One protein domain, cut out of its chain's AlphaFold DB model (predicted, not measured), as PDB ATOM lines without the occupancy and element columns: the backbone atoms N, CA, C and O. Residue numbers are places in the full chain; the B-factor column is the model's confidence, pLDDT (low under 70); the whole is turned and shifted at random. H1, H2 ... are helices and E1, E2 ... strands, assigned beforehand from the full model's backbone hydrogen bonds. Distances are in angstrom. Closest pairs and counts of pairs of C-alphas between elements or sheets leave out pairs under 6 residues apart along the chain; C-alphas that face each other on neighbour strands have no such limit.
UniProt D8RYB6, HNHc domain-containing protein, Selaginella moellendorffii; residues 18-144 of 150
ATOM      1  N   PRO A  18     -11.266 -40.876 111.304       89.44
ATOM      2  CA  PRO A  18     -10.219 -40.023 110.726       89.44
ATOM      3  C   PRO A  18      -9.670 -38.951 111.662       89.44
ATOM      4  O   PRO A  18      -8.468 -38.693 111.678       89.44
ATOM      5  N   ILE A  19     -10.558 -38.310 112.419       91.56
ATOM      6  CA  ILE A  19     -10.212 -37.232 113.341       91.56
ATOM      7  C   ILE A  19      -9.479 -37.822 114.541       91.56
ATOM      8  O   ILE A  19      -8.427 -37.307 114.900       91.56
ATOM      9  N   GLU A  20      -9.986 -38.925 115.094       91.00
ATOM     10  CA  GLU A  20      -9.321 -39.701 116.150       91.00
ATOM     11  C   GLU A  20      -7.893 -40.080 115.742       91.00
ATOM     12  O   GLU A  20      -6.933 -39.777 116.443       91.00
ATOM     13  N   TYR A  21      -7.729 -40.632 114.539       91.69
ATOM     14  CA  TYR A  21      -6.421 -41.031 114.029       91.69
ATOM     15  C   TYR A  21      -5.415 -39.876 113.973       91.69
ATOM     16  O   TYR A  21      -4.256 -40.031 114.365       91.69
ATOM     17  N   CYS A  22      -5.830 -38.715 113.464       94.25
ATOM     18  CA  CYS A  22      -4.957 -37.545 113.397       94.25
ATOM     19  C   CYS A  22      -4.738 -36.902 114.776       94.25
ATOM     20  O   CYS A  22      -3.662 -36.351 115.022       94.25
ATOM     21  N   PHE A  23      -5.717 -37.003 115.675       94.19
ATOM     22  CA  PHE A  23      -5.619 -36.553 117.062       94.19
ATOM     23  C   PHE A  23      -4.573 -37.366 117.840       94.19
ATOM     24  O   PHE A  23      -3.671 -36.778 118.439       94.19
ATOM     25  N   ASP A  24      -4.598 -38.696 117.747       92.31
ATOM     26  CA  ASP A  24      -3.624 -39.590 118.398       92.31
ATOM     27  C   ASP A  24      -2.191 -39.366 117.906       92.31
ATOM     28  O   ASP A  24      -1.213 -39.542 118.634       92.31
ATOM     29  N   ARG A  25      -2.053 -38.953 116.645       94.81
ATOM     30  CA  ARG A  25      -0.763 -38.669 116.006       94.81
ATOM     31  C   ARG A  25      -0.278 -37.243 116.210       94.81
ATOM     32  O   ARG A  25       0.745 -36.886 115.627       94.81
ATOM     33  N   LEU A  26      -0.988 -36.443 117.005       96.62
ATOM     34  CA  LEU A  26      -0.640 -35.050 117.285       96.62
ATOM     35  C   LEU A  26      -0.612 -34.160 116.027       96.62
ATOM     36  O   LEU A  26       0.060 -33.131 115.999       96.62
ATOM     37  N   GLN A  27      -1.340 -34.552 114.977       96.88
ATOM     38  CA  GLN A  27      -1.444 -33.794 113.725       96.88
ATOM     39  C   GLN A  27      -2.527 -32.712 113.797       96.88
ATOM     40  O   GLN A  27      -2.505 -31.745 113.037       96.88
ATOM     41  N   LEU A  28      -3.472 -32.865 114.722       96.62
ATOM     42  CA  LEU A  28      -4.467 -31.868 115.095       96.62
ATOM     43  C   LEU A  28      -4.702 -31.927 116.606       96.62
ATOM     44  O   LEU A  28      -4.355 -32.917 117.256       96.62
ATOM     45  N   CYS A  29      -5.301 -30.883 117.167       94.69
ATOM     46  CA  CYS A  29      -5.715 -30.847 118.567       94.69
ATOM     47  C   CYS A  29      -7.046 -30.106 118.741       94.69
ATOM     48  O   CYS A  29      -7.547 -29.461 117.817       94.69
ATOM     49  N   PHE A  30      -7.613 -30.195 119.943       93.00
ATOM     50  CA  PHE A  30      -8.803 -29.443 120.328       93.00
ATOM     51  C   PHE A  30      -8.446 -28.391 121.366       93.00
ATOM     52  O   PHE A  30      -7.802 -28.688 122.372       93.00
ATOM     53  N   LEU A  31      -8.884 -27.162 121.120       91.62
ATOM     54  CA  LEU A  31      -8.665 -26.023 121.997       91.62
ATOM     55  C   LEU A  31      -9.977 -25.618 122.652       91.62
ATOM     56  O   LEU A  31     -11.023 -25.606 122.006       91.62
ATOM     57  N   VAL A  32      -9.903 -25.251 123.926       88.00
ATOM     58  CA  VAL A  32     -11.011 -24.597 124.620       88.00
ATOM     59  C   VAL A  32     -10.950 -23.108 124.281       88.00
ATOM     60  O   VAL A  32      -9.951 -22.453 124.577       88.00
ATOM     61  N   ASP A  33     -12.000 -22.591 123.651       82.50
ATOM     62  CA  ASP A  33     -12.210 -21.173 123.370       82.50
ATOM     63  C   ASP A  33     -13.021 -20.550 124.525       82.50
ATOM     64  O   ASP A  33     -14.222 -20.813 124.648       82.50
ATOM     65  N   PRO A  34     -12.374 -19.758 125.397       67.75
ATOM     66  CA  PRO A  34     -13.005 -19.170 126.574       67.75
ATOM     67  C   PRO A  34     -13.764 -17.873 126.261       67.75
ATOM     68  O   PRO A  34     -14.492 -17.379 127.119       67.75
ATOM     69  N   GLU A  35     -13.548 -17.269 125.089       67.56
ATOM     70  CA  GLU A  35     -14.201 -16.012 124.694       67.56
ATOM     71  C   GLU A  35     -15.546 -16.279 124.021       67.56
ATOM     72  O   GLU A  35     -16.448 -15.440 124.039       67.56
ATOM     73  N   SER A  36     -15.704 -17.480 123.469       65.75
ATOM     74  CA  SER A  36     -16.957 -17.952 122.914       65.75
ATOM     75  C   SER A  36     -17.658 -18.869 123.914       65.75
ATOM     76  O   SER A  36     -17.315 -20.041 124.041       65.75
ATOM     77  N   SER A  37     -18.704 -18.364 124.571       63.62
ATOM     78  CA  SER A  37     -19.591 -19.183 125.400       63.62
ATOM     79  C   SER A  37     -20.913 -19.468 124.687       63.62
ATOM     80  O   SER A  37     -21.583 -18.531 124.256       63.62
ATOM     81  N   ASP A  38     -21.331 -20.732 124.623       64.19
ATOM     82  CA  ASP A  38     -22.699 -21.111 124.232       64.19
ATOM     83  C   ASP A  38     -23.440 -21.588 125.478       64.19
ATOM     84  O   ASP A  38     -23.001 -22.529 126.146       64.19
ATOM     85  N   GLY A  39     -24.501 -20.880 125.865       63.16
ATOM     86  CA  GLY A  39     -25.243 -21.185 127.091       63.16
ATOM     87  C   GLY A  39     -24.389 -21.178 128.370       63.16
ATOM     88  O   GLY A  39     -24.670 -21.941 129.292       63.16
ATOM     89  N   GLY A  40     -23.329 -20.358 128.423       65.81
ATOM     90  CA  GLY A  40     -22.432 -20.248 129.583       65.81
ATOM     91  C   GLY A  40     -21.346 -21.325 129.675       65.81
ATOM     92  O   GLY A  40     -20.749 -21.488 130.738       65.81
ATOM     93  N   ARG A  41     -21.082 -22.069 128.593       71.00
ATOM     94  CA  ARG A  41     -20.013 -23.079 128.531       71.00
ATOM     95  C   ARG A  41     -19.000 -22.748 127.445       71.00
ATOM     96  O   ARG A  41     -19.398 -22.326 126.358       71.00
ATOM     97  N   ASP A  42     -17.725 -22.990 127.741       77.44
ATOM     98  CA  ASP A  42     -16.633 -22.787 126.789       77.44
ATOM     99  C   ASP A  42     -16.851 -23.622 125.523       77.44
ATOM    100  O   ASP A  42     -17.266 -24.789 125.578       77.44
ATOM    101  N   GLN A  43     -16.560 -23.026 124.373       85.25
ATOM    102  CA  GLN A  43     -16.578 -23.735 123.103       85.25
ATOM    103  C   GLN A  43     -15.304 -24.557 122.930       85.25
ATOM    104  O   GLN A  43     -14.242 -24.207 123.435       85.25
ATOM    105  N   ILE A  44     -15.403 -25.662 122.193       88.44
ATOM    106  CA  ILE A  44     -14.243 -26.479 121.830       88.44
ATOM    107  C   ILE A  44     -14.066 -26.392 120.321       88.44
ATOM    108  O   ILE A  44     -15.017 -26.602 119.568       88.44
ATOM    109  N   VAL A  45     -12.853 -26.069 119.889       91.06
ATOM    110  CA  VAL A  45     -12.509 -25.799 118.493       91.06
ATOM    111  C   VAL A  45     -11.415 -26.758 118.038       91.06
ATOM    112  O   VAL A  45     -10.425 -26.958 118.740       91.06
ATOM    113  N   CYS A  46     -11.578 -27.349 116.856       93.88
ATOM    114  CA  CYS A  46     -10.539 -28.154 116.215       93.88
ATOM    115  C   CYS A  46      -9.462 -27.248 115.619       93.88
ATOM    116  O   CYS A  46      -9.798 -26.257 114.974       93.88
ATOM    117  N   ARG A  47      -8.182 -27.590 115.777       95.94
ATOM    118  CA  ARG A  47      -7.072 -26.946 115.065       95.94
ATOM    119  C   ARG A  47      -6.176 -27.980 114.411       95.94
ATOM    120  O   ARG A  47      -5.667 -28.879 115.077       95.94
ATOM    121  N   VAL A  48      -5.959 -27.819 113.110       97.31
ATOM    122  CA  VAL A  48      -5.029 -28.651 112.340       97.31
ATOM    123  C   VAL A  48      -3.630 -28.060 112.460       97.31
ATOM    124  O   VAL A  48      -3.421 -26.891 112.137       97.31
ATOM    125  N   LEU A  49      -2.682 -28.867 112.933       97.44
ATOM    126  CA  LEU A  49      -1.296 -28.448 113.145       97.44
ATOM    127  C   LEU A  49      -0.394 -28.910 112.003       97.44
ATOM    128  O   LEU A  49       0.439 -28.139 111.548       97.44
ATOM    129  N   ASP A  50      -0.564 -30.146 111.530       97.44
ATOM    130  CA  ASP A  50       0.209 -30.700 110.419       97.44
ATOM    131  C   ASP A  50      -0.327 -30.160 109.077       97.44
ATOM    132  O   ASP A  50      -1.434 -30.521 108.660       97.44
ATOM    133  N   PRO A  51       0.427 -29.314 108.353       96.25
ATOM    134  CA  PRO A  51      -0.041 -28.765 107.087       96.25
ATOM    135  C   PRO A  51      -0.238 -29.846 106.016       96.25
ATOM    136  O   PRO A  51      -1.066 -29.664 105.124       96.25
ATOM    137  N   SER A  52       0.458 -30.987 106.110       96.06
ATOM    138  CA  SER A  52       0.408 -32.049 105.097       96.06
ATOM    139  C   SER A  52      -0.933 -32.782 105.030       96.06
ATOM    140  O   SER A  52      -1.226 -33.438 104.030       96.06
ATOM    141  N   ILE A  53      -1.768 -32.673 106.071       96.19
ATOM    142  CA  ILE A  53      -3.081 -33.327 106.093       96.19
ATOM    143  C   ILE A  53      -4.225 -32.417 105.650       96.19
ATOM    144  O   ILE A  53      -5.314 -32.927 105.415       96.19
ATOM    145  N   ARG A  54      -3.998 -31.104 105.505       95.94
ATOM    146  CA  ARG A  54      -5.056 -30.099 105.283       95.94
ATOM    147  C   ARG A  54      -5.972 -30.436 104.107       95.94
ATOM    148  O   ARG A  54      -7.188 -30.448 104.270       95.94
ATOM    149  N   ASP A  55      -5.394 -30.769 102.960       95.94
ATOM    150  CA  ASP A  55      -6.158 -31.026 101.731       95.94
ATOM    151  C   ASP A  55      -6.663 -32.472 101.627       95.94
ATOM    152  O   ASP A  55      -7.335 -32.840 100.663       95.94
ATOM    153  N   ARG A  56      -6.361 -33.321 102.618       95.06
ATOM    154  CA  ARG A  56      -6.842 -34.704 102.628       95.06
ATOM    155  C   ARG A  56      -8.320 -34.739 102.993       95.06
ATOM    156  O   ARG A  56      -8.758 -34.083 103.939       95.06
ATOM    157  N   LEU A  57      -9.064 -35.579 102.280       93.69
ATOM    158  CA  LEU A  57     -10.438 -35.920 102.632       93.69
ATOM    159  C   LEU A  57     -10.454 -36.757 103.912       93.69
ATOM    160  O   LEU A  57      -9.654 -37.689 104.051       93.69
ATOM    161  N   LEU A  58     -11.392 -36.480 104.817       91.19
ATOM    162  CA  LEU A  58     -11.559 -37.265 106.044       91.19
ATOM    163  C   LEU A  58     -11.841 -38.732 105.698       91.19
ATOM    164  O   LEU A  58     -11.192 -39.633 106.226       91.19
ATOM    165  N   VAL A  59     -12.742 -38.971 104.743       89.44
ATOM    166  CA  VAL A  59     -13.099 -40.323 104.291       89.44
ATOM    167  C   VAL A  59     -11.905 -41.098 103.731       89.44
ATOM    168  O   VAL A  59     -11.786 -42.283 104.015       89.44
ATOM    169  N   SER A  60     -10.945 -40.436 103.071       88.56
ATOM    170  CA  SER A  60      -9.740 -41.113 102.557       88.56
ATOM    171  C   SER A  60      -8.898 -41.741 103.678       88.56
ATOM    172  O   SER A  60      -8.290 -42.799 103.511       88.56
ATOM    173  N   VAL A  61      -8.874 -41.110 104.860       88.62
ATOM    174  CA  VAL A  61      -8.211 -41.659 106.048       88.62
ATOM    175  C   VAL A  61      -9.010 -42.838 106.602       88.62
ATOM    176  O   VAL A  61      -8.412 -43.847 106.973       88.62
ATOM    177  N   ALA A  62     -10.341 -42.745 106.619       85.19
ATOM    178  CA  ALA A  62     -11.222 -43.815 107.091       85.19
ATOM    179  C   ALA A  62     -11.093 -45.083 106.223       85.19
ATOM    180  O   ALA A  62     -10.930 -46.184 106.751       85.19
ATOM    181  N   GLU A  63     -11.083 -44.912 104.898       85.25
ATOM    182  CA  GLU A  63     -10.899 -45.975 103.904       85.25
ATOM    183  C   GLU A  63      -9.541 -46.657 104.057       85.25
ATOM    184  O   GLU A  63      -9.468 -47.883 104.121       85.25
ATOM    185  N   SER A  64      -8.464 -45.875 104.220       85.25
ATOM    186  CA  SER A  64      -7.112 -46.421 104.418       85.25
ATOM    187  C   SER A  64      -6.980 -47.298 105.668       85.25
ATOM    188  O   SER A  64      -6.039 -48.084 105.780       85.25
ATOM    189  N   ARG A  65      -7.924 -47.172 106.607       82.19
ATOM    190  CA  ARG A  65      -7.986 -47.950 107.848       82.19
ATOM    191  C   ARG A  65      -8.962 -49.125 107.779       82.19
ATOM    192  O   ARG A  65      -9.047 -49.868 108.749       82.19
ATOM    193  N   GLY A  66      -9.702 -49.292 106.682       78.00
ATOM    194  CA  GLY A  66     -10.771 -50.291 106.585       78.00
ATOM    195  C   GLY A  66     -11.978 -49.987 107.480       78.00
ATOM    196  O   GLY A  66     -12.816 -50.856 107.689       78.00
ATOM    197  N   ASN A  67     -12.081 -48.756 107.995       70.88
ATOM    198  CA  ASN A  67     -13.146 -48.315 108.903       70.88
ATOM    199  C   ASN A  67     -14.330 -47.682 108.156       70.88
ATOM    200  O   ASN A  67     -15.213 -47.088 108.774       70.88
ATOM    201  N   TRP A  68     -14.323 -47.749 106.824       68.25
ATOM    202  CA  TRP A  68     -15.292 -47.077 105.974       68.25
ATOM    203  C   TRP A  68     -15.563 -47.881 104.714       68.25
ATOM    204  O   TRP A  68     -14.634 -48.246 103.998       68.25
ATOM    205  N   SER A  69     -16.839 -48.130 104.436       65.06
ATOM    206  CA  SER A  69     -17.312 -48.820 103.232       65.06
ATOM    207  C   SER A  69     -17.855 -47.857 102.164       65.06
ATOM    208  O   SER A  69     -18.525 -48.300 101.237       65.06
ATOM    209  N   GLY A  70     -17.582 -46.554 102.305       63.59
ATOM    210  CA  GLY A  70     -18.245 -45.475 101.568       63.59
ATOM    211  C   GLY A  70     -19.492 -44.985 102.314       63.59
ATOM    212  O   GLY A  70     -20.263 -45.801 102.819       63.59
ATOM    213  N   SER A  71     -19.688 -43.663 102.413       61.94
ATOM    214  CA  SER A  71     -20.983 -43.092 102.801       61.94
ATOM    215  C   SER A  71     -21.762 -42.697 101.567       61.94
ATOM    216  O   SER A  71     -21.212 -42.070 100.665       61.94
ATOM    217  N   ASP A  72     -23.071 -42.920 101.618       65.31
ATOM    218  CA  ASP A  72     -24.027 -42.273 100.716       65.31
ATOM    219  C   ASP A  72     -24.205 -40.769 101.022       65.31
ATOM    220  O   ASP A  72     -24.994 -40.105 100.360       65.31
ATOM    221  N   ASP A  73     -23.492 -40.228 102.022       78.75
ATOM    222  CA  ASP A  73     -23.461 -38.805 102.375       78.75
ATOM    223  C   ASP A  73     -22.398 -38.057 101.541       78.75
ATOM    224  O   ASP A  73     -21.193 -38.217 101.793       78.75
ATOM    225  N   PRO A  74     -22.807 -37.236 100.551       81.69
ATOM    226  CA  PRO A  74     -21.881 -36.512  99.685       81.69
ATOM    227  C   PRO A  74     -21.152 -35.371 100.402       81.69
ATOM    228  O   PRO A  74     -20.045 -35.012  99.997       81.69
ATOM    229  N   GLU A  75     -21.744 -34.796 101.455       83.50
ATOM    230  CA  GLU A  75     -21.126 -33.703 102.211       83.50
ATOM    231  C   GLU A  75     -19.950 -34.231 103.028       83.50
ATOM    232  O   GLU A  75     -18.859 -33.656 103.000       83.50
ATOM    233  N   LEU A  76     -20.134 -35.376 103.690       81.06
ATOM    234  CA  LEU A  76     -19.058 -36.036 104.424       81.06
ATOM    235  C   LEU A  76     -17.952 -36.545 103.488       81.06
ATOM    236  O   LEU A  76     -16.769 -36.428 103.817       81.06
ATOM    237  N   ALA A  77     -18.320 -37.058 102.311       84.25
ATOM    238  CA  ALA A  77     -17.367 -37.529 101.305       84.25
ATOM    239  C   ALA A  77     -16.465 -36.409 100.753       84.25
ATOM    240  O   ALA A  77     -15.321 -36.673 100.384       84.25
ATOM    241  N   ALA A  78     -16.955 -35.167 100.726       88.88
ATOM    242  CA  ALA A  78     -16.210 -33.997 100.264       88.88
ATOM    243  C   ALA A  78     -15.437 -33.264 101.381       88.88
ATOM    244  O   ALA A  78     -14.685 -32.328 101.095       88.88
ATOM    245  N   LEU A  79     -15.610 -33.653 102.649       91.94
ATOM    246  CA  LEU A  79     -15.065 -32.914 103.786       91.94
ATOM    247  C   LEU A  79     -13.548 -33.134 103.940       91.94
ATOM    248  O   LEU A  79     -13.071 -34.268 104.028       91.94
ATOM    249  N   THR A  80     -12.785 -32.038 104.023       95.81
ATOM    250  CA  THR A  80     -11.324 -32.038 104.219       95.81
ATOM    251  C   THR A  80     -10.922 -31.623 105.632       95.81
ATOM    252  O   THR A  80     -11.703 -31.008 106.364       95.81
ATOM    253  N   PHE A  81      -9.672 -31.900 106.019       96.06
ATOM    254  CA  PHE A  81      -9.137 -31.402 107.293       96.06
ATOM    255  C   PHE A  81      -9.075 -29.870 107.337       96.06
ATOM    256  O   PHE A  81      -9.333 -29.275 108.379       96.06
ATOM    257  N   ALA A  82      -8.798 -29.214 106.209       96.69
ATOM    258  CA  ALA A  82      -8.831 -27.760 106.100       96.69
ATOM    259  C   ALA A  82     -10.224 -27.187 106.400       96.69
ATOM    260  O   ALA A  82     -10.319 -26.142 107.035       96.69
ATOM    261  N   ALA A  83     -11.293 -27.872 105.981       94.00
ATOM    262  CA  ALA A  83     -12.666 -27.427 106.217       94.00
ATOM    263  C   ALA A  83     -13.085 -27.513 107.696       94.00
ATOM    264  O   ALA A  83     -13.956 -26.762 108.129       94.00
ATOM    265  N   ILE A  84     -12.465 -28.408 108.476       92.69
ATOM    266  CA  ILE A  84     -12.731 -28.543 109.918       92.69
ATOM    267  C   ILE A  84     -11.742 -27.759 110.794       92.69
ATOM    268  O   ILE A  84     -11.924 -27.696 112.009       92.69
ATOM    269  N   ASP A  85     -10.702 -27.158 110.217       94.94
ATOM    270  CA  ASP A  85      -9.741 -26.337 110.955       94.94
ATOM    271  C   ASP A  85     -10.392 -25.024 111.416       94.94
ATOM    272  O   ASP A  85     -10.775 -24.173 110.617       94.94
ATOM    273  N   GLY A  86     -10.510 -24.841 112.730       90.94
ATOM    274  CA  GLY A  86     -11.277 -23.759 113.347       90.94
ATOM    275  C   GLY A  86     -12.763 -24.074 113.542       90.94
ATOM    276  O   GLY A  86     -13.490 -23.239 114.081       90.94
ATOM    277  N   ALA A  87     -13.236 -25.262 113.151       89.38
ATOM    278  CA  ALA A  87     -14.625 -25.649 113.364       89.38
ATOM    279  C   ALA A  87     -14.911 -25.938 114.846       89.38
ATOM    280  O   ALA A  87     -14.098 -26.530 115.562       89.38
ATOM    281  N   ARG A  88     -16.109 -25.543 115.291       88.19
ATOM    282  CA  ARG A  88     -16.613 -25.801 116.645       88.19
ATOM    283  C   ARG A  88     -17.174 -27.212 116.749       88.19
ATOM    284  O   ARG A  88     -17.947 -27.642 115.890       88.19
ATOM    285  N   LEU A  89     -16.832 -27.908 117.825       85.12
ATOM    286  CA  LEU A  89     -17.372 -29.228 118.116       85.12
ATOM    287  C   LEU A  89     -18.816 -29.092 118.591       85.12
ATOM    288  O   LEU A  89     -19.114 -28.381 119.551       85.12
ATOM    289  N   LYS A  90     -19.711 -29.815 117.920       79.38
ATOM    290  CA  LYS A  90     -21.102 -29.962 118.343       79.38
ATOM    291  C   LYS A  90     -21.224 -31.226 119.177       79.38
ATOM    292  O   LYS A  90     -20.816 -32.300 118.748       79.38
ATOM    293  N   PHE A  91     -21.817 -31.093 120.354       74.50
ATOM    294  CA  PHE A  91     -22.048 -32.210 121.259       74.50
ATOM    295  C   PHE A  91     -23.535 -32.541 121.282       74.50
ATOM    296  O   PHE A  91     -24.366 -31.648 121.423       74.50
ATOM    297  N   ILE A  92     -23.855 -33.829 121.168       70.12
ATOM    298  CA  ILE A  92     -25.238 -34.322 121.232       70.12
ATOM    299  C   ILE A  92     -25.766 -34.265 122.674       70.12
ATOM    300  O   ILE A  92     -26.949 -34.033 122.899       70.12
ATOM    301  N   THR A  93     -24.885 -34.454 123.662       70.06
ATOM    302  CA  THR A  93     -25.228 -34.417 125.092       70.06
ATOM    303  C   THR A  93     -24.595 -33.210 125.782       70.06
ATOM    304  O   THR A  93     -23.824 -32.473 125.172       70.06
ATOM    305  N   ASN A  94     -24.896 -33.009 127.068       68.44
ATOM    306  CA  ASN A  94     -24.265 -31.980 127.902       68.44
ATOM    307  C   ASN A  94     -22.933 -32.419 128.530       68.44
ATOM    308  O   ASN A  94     -22.295 -31.604 129.198       68.44
ATOM    309  N   HIS A  95     -22.502 -33.663 128.320       70.81
ATOM    310  CA  HIS A  95     -21.189 -34.123 128.766       70.81
ATOM    311  C   HIS A  95     -20.122 -33.502 127.857       70.81
ATOM    312  O   HIS A  95     -20.321 -33.348 126.646       70.81
ATOM    313  N   ARG A  96     -19.032 -33.029 128.456       74.62
ATOM    314  CA  ARG A  96     -17.927 -32.363 127.759       74.62
ATOM    315  C   ARG A  96     -16.622 -32.964 128.252       74.62
ATOM    316  O   ARG A  96     -16.543 -33.221 129.449       74.62
ATOM    317  N   PRO A  97     -15.615 -33.117 127.379       77.75
ATOM    318  CA  PRO A  97     -14.281 -33.484 127.821       77.75
ATOM    319  C   PRO A  97     -13.765 -32.512 128.886       77.75
ATOM    320  O   PRO A  97     -13.998 -31.301 128.795       77.75
ATOM    321  N   LEU A  98     -13.021 -33.032 129.859       78.50
ATOM    322  CA  LEU A  98     -12.314 -32.211 130.839       78.50
ATOM    323  C   LEU A  98     -11.364 -31.226 130.140       78.50
ATOM    324  O   LEU A  98     -10.564 -31.602 129.276       78.50
ATOM    325  N   ARG A  99     -11.424 -29.952 130.540       81.06
ATOM    326  CA  ARG A  99     -10.615 -28.862 129.957       81.06
ATOM    327  C   ARG A  99      -9.127 -29.148 130.093       81.06
ATOM    328  O   ARG A  99      -8.339 -28.870 129.193       81.06
ATOM    329  N   GLU A 100      -8.760 -29.723 131.225       79.00
ATOM    330  CA  GLU A 100      -7.428 -30.165 131.581       79.00
ATOM    331  C   GLU A 100      -6.940 -31.233 130.595       79.00
ATOM    332  O   GLU A 100      -5.864 -31.094 130.010       79.00
ATOM    333  N   ALA A 101      -7.729 -32.276 130.336       80.12
ATOM    334  CA  ALA A 101      -7.343 -33.327 129.396       80.12
ATOM    335  C   ALA A 101      -7.075 -32.753 127.992       80.12
ATOM    336  O   ALA A 101      -6.023 -33.019 127.401       80.12
ATOM    337  N   LEU A 102      -7.965 -31.878 127.506       86.06
ATOM    338  CA  LEU A 102      -7.790 -31.204 126.216       86.06
ATOM    339  C   LEU A 102      -6.541 -30.326 126.176       86.06
ATOM    340  O   LEU A 102      -5.762 -30.409 125.230       86.06
ATOM    341  N   ASN A 103      -6.313 -29.513 127.210       87.50
ATOM    342  CA  ASN A 103      -5.133 -28.655 127.285       87.50
ATOM    343  C   ASN A 103      -3.845 -29.495 127.280       87.50
ATOM    344  O   ASN A 103      -2.882 -29.148 126.604       87.50
ATOM    345  N   PHE A 104      -3.822 -30.639 127.968       85.81
ATOM    346  CA  PHE A 104      -2.622 -31.480 128.041       85.81
ATOM    347  C   PHE A 104      -2.278 -32.029 126.662       85.81
ATOM    348  O   PHE A 104      -1.132 -31.898 126.217       85.81
ATOM    349  N   HIS A 105      -3.279 -32.584 125.977       91.12
ATOM    350  CA  HIS A 105      -3.121 -33.058 124.609       91.12
ATOM    351  C   HIS A 105      -2.665 -31.927 123.689       91.12
ATOM    352  O   HIS A 105      -1.631 -32.061 123.040       91.12
ATOM    353  N   ALA A 106      -3.347 -30.780 123.715       92.75
ATOM    354  CA  ALA A 106      -2.994 -29.631 122.890       92.75
ATOM    355  C   ALA A 106      -1.551 -29.160 123.136       92.75
ATOM    356  O   ALA A 106      -0.861 -28.775 122.191       92.75
ATOM    357  N   ARG A 107      -1.048 -29.246 124.377       91.50
ATOM    358  CA  ARG A 107       0.348 -28.914 124.705       91.50
ATOM    359  C   ARG A 107       1.318 -29.926 124.113       91.50
ATOM    360  O   ARG A 107       2.324 -29.517 123.537       91.50
ATOM    361  N   GLN A 108       1.032 -31.224 124.219       93.31
ATOM    362  CA  GLN A 108       1.867 -32.244 123.579       93.31
ATOM    363  C   GLN A 108       1.842 -32.100 122.055       93.31
ATOM    364  O   GLN A 108       2.895 -32.153 121.423       93.31
ATOM    365  N   ALA A 109       0.671 -31.832 121.477       95.44
ATOM    366  CA  ALA A 109       0.511 -31.640 120.046       95.44
ATOM    367  C   ALA A 109       1.278 -30.418 119.539       95.44
ATOM    368  O   ALA A 109       2.000 -30.507 118.550       95.44
ATOM    369  N   ARG A 110       1.222 -29.305 120.275       95.19
ATOM    370  CA  ARG A 110       2.017 -28.106 120.000       95.19
ATOM    371  C   ARG A 110       3.518 -28.384 120.038       95.19
ATOM    372  O   ARG A 110       4.219 -28.030 119.098       95.19
ATOM    373  N   LEU A 111       4.017 -29.016 121.105       94.56
ATOM    374  CA  LEU A 111       5.442 -29.360 121.222       94.56
ATOM    375  C   LEU A 111       5.890 -30.264 120.070       94.56
ATOM    376  O   LEU A 111       6.957 -30.057 119.494       94.56
ATOM    377  N   HIS A 112       5.050 -31.234 119.704       96.88
ATOM    378  CA  HIS A 112       5.299 -32.096 118.558       96.88
ATOM    379  C   HIS A 112       5.362 -31.290 117.257       96.88
ATOM    380  O   HIS A 112       6.338 -31.402 116.520       96.88
ATOM    381  N   ALA A 113       4.372 -30.439 117.001       97.00
ATOM    382  CA  ALA A 113       4.286 -29.626 115.795       97.00
ATOM    383  C   ALA A 113       5.470 -28.653 115.651       97.00
ATOM    384  O   ALA A 113       6.038 -28.558 114.563       97.00
ATOM    385  N   ILE A 114       5.912 -28.014 116.740       96.56
ATOM    386  CA  ILE A 114       7.135 -27.190 116.766       96.56
ATOM    387  C   ILE A 114       8.354 -28.040 116.396       96.56
ATOM    388  O   ILE A 114       9.109 -27.680 115.499       96.56
ATOM    389  N   SER A 115       8.519 -29.215 117.020       96.94
ATOM    390  CA  SER A 115       9.660 -30.106 116.739       96.94
ATOM    391  C   SER A 115       9.715 -30.592 115.283       96.94
ATOM    392  O   SER A 115      10.781 -30.939 114.776       96.94
ATOM    393  N   ARG A 116       8.562 -30.616 114.604       97.19
ATOM    394  CA  ARG A 116       8.413 -30.972 113.190       97.19
ATOM    395  C   ARG A 116       8.519 -29.770 112.245       97.19
ATOM    396  O   ARG A 116       8.525 -29.979 111.035       97.19
ATOM    397  N   GLY A 117       8.579 -28.545 112.769       97.00
ATOM    398  CA  GLY A 117       8.555 -27.309 111.984       97.00
ATOM    399  C   GLY A 117       7.207 -27.032 111.311       97.00
ATOM    400  O   GLY A 117       7.162 -26.349 110.292       97.00
ATOM    401  N   TRP A 118       6.111 -27.594 111.828       97.25
ATOM    402  CA  TRP A 118       4.764 -27.393 111.280       97.25
ATOM    403  C   TRP A 118       4.151 -26.054 111.687       97.25
ATOM    404  O   TRP A 118       3.357 -25.482 110.942       97.25
ATOM    405  N   ILE A 119       4.526 -25.562 112.866       96.06
ATOM    406  CA  ILE A 119       4.098 -24.280 113.426       96.06
ATOM    407  C   ILE A 119       5.300 -23.558 114.038       96.06
ATOM    408  O   ILE A 119       6.299 -24.193 114.380       96.06
ATOM    409  N   ASP A 120       5.174 -22.243 114.201       94.88
ATOM    410  CA  ASP A 120       6.181 -21.410 114.861       94.88
ATOM    411  C   ASP A 120       6.115 -21.526 116.396       94.88
ATOM    412  O   ASP A 120       5.048 -21.765 116.970       94.88
ATOM    413  N   GLU A 121       7.244 -21.308 117.074       93.25
ATOM    414  CA  GLU A 121       7.315 -21.279 118.541       93.25
ATOM    415  C   GLU A 121       6.471 -20.159 119.163       93.25
ATOM    416  O   GLU A 121       6.020 -20.295 120.302       93.25
ATOM    417  N   SER A 122       6.220 -19.074 118.429       93.25
ATOM    418  CA  SER A 122       5.365 -17.968 118.856       93.25
ATOM    419  C   SER A 122       3.885 -18.337 118.865       93.25
ATOM    420  O   SER A 122       3.088 -17.620 119.470       93.25
ATOM    421  N   TRP A 123       3.483 -19.403 118.169       92.88
ATOM    422  CA  TRP A 123       2.100 -19.856 118.204       92.88
ATOM    423  C   TRP A 123       1.821 -20.468 119.573       92.88
ATOM    424  O   TRP A 123       2.490 -21.416 119.982       92.88
ATOM    425  N   ASP A 124       0.831 -19.948 120.291       88.88
ATOM    426  CA  ASP A 124       0.380 -20.519 121.554       88.88
ATOM    427  C   ASP A 124      -1.127 -20.323 121.745       88.88
ATOM    428  O   ASP A 124      -1.786 -19.584 121.010       88.88
ATOM    429  N   PHE A 125      -1.676 -21.013 122.735       88.50
ATOM    430  CA  PHE A 125      -3.072 -20.943 123.136       88.50
ATOM    431  C   PHE A 125      -3.171 -20.787 124.653       88.50
ATOM    432  O   PHE A 125      -2.212 -21.026 125.395       88.50
ATOM    433  N   ARG A 126      -4.347 -20.366 125.127       83.75
ATOM    434  CA  ARG A 126      -4.566 -20.108 126.550       83.75
ATOM    435  C   ARG A 126      -4.283 -21.359 127.374       83.75
ATOM    436  O   ARG A 126      -4.805 -22.436 127.101       83.75
ATOM    437  N   ASP A 127      -3.461 -21.192 128.401       75.19
ATOM    438  CA  ASP A 127      -3.203 -22.247 129.360       75.19
ATOM    439  C   ASP A 127      -4.310 -22.288 130.421       75.19
ATOM    440  O   ASP A 127      -4.561 -21.304 131.113       75.19
ATOM    441  N   PHE A 128      -4.976 -23.431 130.547       71.19
ATOM    442  CA  PHE A 128      -5.957 -23.716 131.599       71.19
ATOM    443  C   PHE A 128      -5.348 -24.494 132.772       71.19
ATOM    444  O   PHE A 128      -6.053 -24.907 133.685       71.19
ATOM    445  N   TYR A 129      -4.038 -24.728 132.731       63.50
ATOM    446  CA  TYR A 129      -3.288 -25.514 133.702       63.50
ATOM    447  C   TYR A 129      -2.362 -24.665 134.585       63.50
ATOM    448  O   TYR A 129      -1.618 -25.239 135.383       63.50
ATOM    449  N   THR A 130      -2.364 -23.336 134.454       56.31
ATOM    450  CA  THR A 130      -1.420 -22.426 135.136       56.31
ATOM    451  C   THR A 130      -1.470 -22.470 136.658       56.31
ATOM    452  O   THR A 130      -0.538 -21.996 137.295       56.31
ATOM    453  N   ASP A 131      -2.487 -23.095 137.248       55.50
ATOM    454  CA  ASP A 131      -2.638 -23.156 138.702       55.50
ATOM    455  C   ASP A 131      -1.869 -24.322 139.364       55.50
ATOM    456  O   ASP A 131      -1.954 -24.477 140.580       55.50
ATOM    457  N   ARG A 132      -1.146 -25.177 138.607       54.88
ATOM    458  CA  ARG A 132      -0.391 -26.344 139.144       54.88
ATOM    459  C   ARG A 132       0.896 -26.658 138.369       54.88
ATOM    460  O   ARG A 132       1.014 -26.292 137.198       54.88
ATOM    461  N   GLU A 133       1.842 -27.412 138.931       58.69
ATOM    462  CA  GLU A 133       3.057 -27.838 138.209       58.69
ATOM    463  C   GLU A 133       2.821 -29.060 137.285       58.69
ATOM    464  O   GLU A 133       1.894 -29.850 137.470       58.69
ATOM    465  N   ARG A 134       3.650 -29.234 136.236       55.22
ATOM    466  CA  ARG A 134       3.495 -30.300 135.211       55.22
ATOM    467  C   ARG A 134       3.527 -31.719 135.795       55.22
ATOM    468  O   ARG A 134       2.797 -32.587 135.322       55.22
ATOM    469  N   TRP A 135       4.370 -31.959 136.797       57.31
ATOM    470  CA  TRP A 135       4.533 -33.278 137.415       57.31
ATOM    471  C   TRP A 135       3.374 -33.624 138.364       57.31
ATOM    472  O   TRP A 135       2.934 -34.770 138.387       57.31
ATOM    473  N   GLU A 136       2.811 -32.637 139.067       59.75
ATOM    474  CA  GLU A 136       1.623 -32.807 139.919       59.75
ATOM    475  C   GLU A 136       0.405 -33.224 139.091       59.75
ATOM    476  O   GLU A 136      -0.392 -34.063 139.507       59.75
ATOM    477  N   LYS A 137       0.300 -32.689 137.871       56.81
ATOM    478  CA  LYS A 137      -0.743 -33.049 136.903       56.81
ATOM    479  C   LYS A 137      -0.588 -34.485 136.415       56.81
ATOM    480  O   LYS A 137      -1.571 -35.208 136.351       56.81
ATOM    481  N   MET A 138       0.635 -34.919 136.109       58.22
ATOM    482  CA  MET A 138       0.888 -36.293 135.665       58.22
ATOM    483  C   MET A 138       0.688 -37.307 136.800       58.22
ATOM    484  O   MET A 138       0.240 -38.420 136.543       58.22
ATOM    485  N   ARG A 139       0.914 -36.906 138.059       62.94
ATOM    486  CA  ARG A 139       0.517 -37.698 139.229       62.94
ATOM    487  C   ARG A 139      -0.983 -37.965 139.266       62.94
ATOM    488  O   ARG A 139      -1.346 -39.102 139.480       62.94
ATOM    489  N   ILE A 140      -1.848 -36.989 138.992       57.50
ATOM    490  CA  ILE A 140      -3.307 -37.227 138.972       57.50
ATOM    491  C   ILE A 140      -3.685 -38.330 137.964       57.50
ATOM    492  O   ILE A 140      -4.579 -39.121 138.236       57.50
ATOM    493  N   TRP A 141      -2.971 -38.420 136.838       48.53
ATOM    494  CA  TRP A 141      -3.184 -39.454 135.818       48.53
ATOM    495  C   TRP A 141      -2.565 -40.817 136.168       48.53
ATOM    496  O   TRP A 141      -3.104 -41.847 135.779       48.53
ATOM    497  N   ILE A 142      -1.429 -40.843 136.872       58.56
ATOM    498  CA  ILE A 142      -0.699 -42.080 137.216       58.56
ATOM    499  C   ILE A 142      -1.196 -42.693 138.538       58.56
ATOM    500  O   ILE A 142      -1.235 -43.912 138.680       58.56
ATOM    501  N   ASP A 143      -1.583 -41.859 139.501       51.31
ATOM    502  CA  ASP A 143      -1.890 -42.222 140.895       51.31
ATOM    503  C   ASP A 143      -3.353 -42.683 141.077       51.31
ATOM    504  O   ASP A 143      -3.789 -42.949 142.192       51.31
ATOM    505  N   GLN A 144      -4.112 -42.856 139.985       50.06
ATOM    506  CA  GLN A 144      -5.462 -43.449 140.002       50.06
ATOM    507  C   GLN A 144      -5.492 -44.930 140.444       50.06
ATOM    508  O   GLN A 144      -6.564 -45.526 140.506       50.06
TER     509      GLN A 144
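What this domain is: This is residues 18 to 144 of the 150 residues of the protein "HNHc domain-containing protein" of Selaginella moellendorffii (UniProt D8RYB6). A two-stranded hairpin, E1 and E2, has the long helix H5 packed on it, mostly on E1; the short helix H1 lies near the middle of the domain, close to the start of E1, while H2 and H3 lie toward one end and H6 lies far out toward the other. H2 joins H1 and H3, H4 packs on E2, and long links lead from H4 to H5 and from H5 to H6. The printed part has 127 residues, with six named helices and two named strands in the order H1 E1 E2 H2 H3 H4 H5 H6; the sheet's order is E1 - E2, antiparallel, and the class is mixed, helices and strands. The whole is compact, with a radius of gyration of the C-alphas of 16.1 A and spans of 47 by 37 by 31 A.

Where its parts are: H1 takes residues 18 to 24, 10.1 A from first to last C-alpha, with C-alpha 18 at (-10.219, -40.023, 110.726). E1, residues 28 to 38, is 23.1 A long and bends by 89 degrees at residue 35. E2, residues 41 to 48, is 22.8 A long. H2 is residues 58 to 64, H3 residues 74 to 77 and H4 residues 81 to 84. H5, residues 99 to 115, is 24.2 A long and starts with C-alpha 99 at (-10.615, -28.862, 129.957). H6, residues 134 to 144, is 16.6 A long and ends with C-alpha 144 at (-5.462, -43.449, 140.002).

How they stand to each other: E1 and E2 form a hairpin, antiparallel at 150 degrees between their directions, with N 31 and O 45 within hydrogen-bond range at 2.8 A and N 38 and O 41 at 3.0 A. The closest C-alphas of E1 and H5 are those of Cys 29 and Ala 106, 5.3 A apart. Those of E2 and H4 are of Cys 46 and Ile 84, 6.7 A apart. H1 and H2 touch, closest at the C-alphas of Pro 18 and Val 61, 5.3 A, and are about perpendicular at 82 degrees. H2 and H3 touch, closest at the C-alphas of Val 59 and Ala 77, 5.9 A. H5 and H6 are near each other, with 6 pairs of C-alphas within 10 A. In H1, H2 and H5 every O i to N i+4 pair is within hydrogen-bond range; in H6 5 of 7 are, and H3 and H4 are too short for such a pair.

The domain as a whole: The C-alphas farthest apart, of Asp 72 and Glu 133, are 48.5 A apart. The printed part has no cut. The links H4 to H5, 14 residues, and H5 to H6, 18 residues, are long. The mean pLDDT of the printed part is 82.4; residues 34 to 40, 68 to 72, 94 and 129 to 144 are under 70, and H6 has a mean of 56.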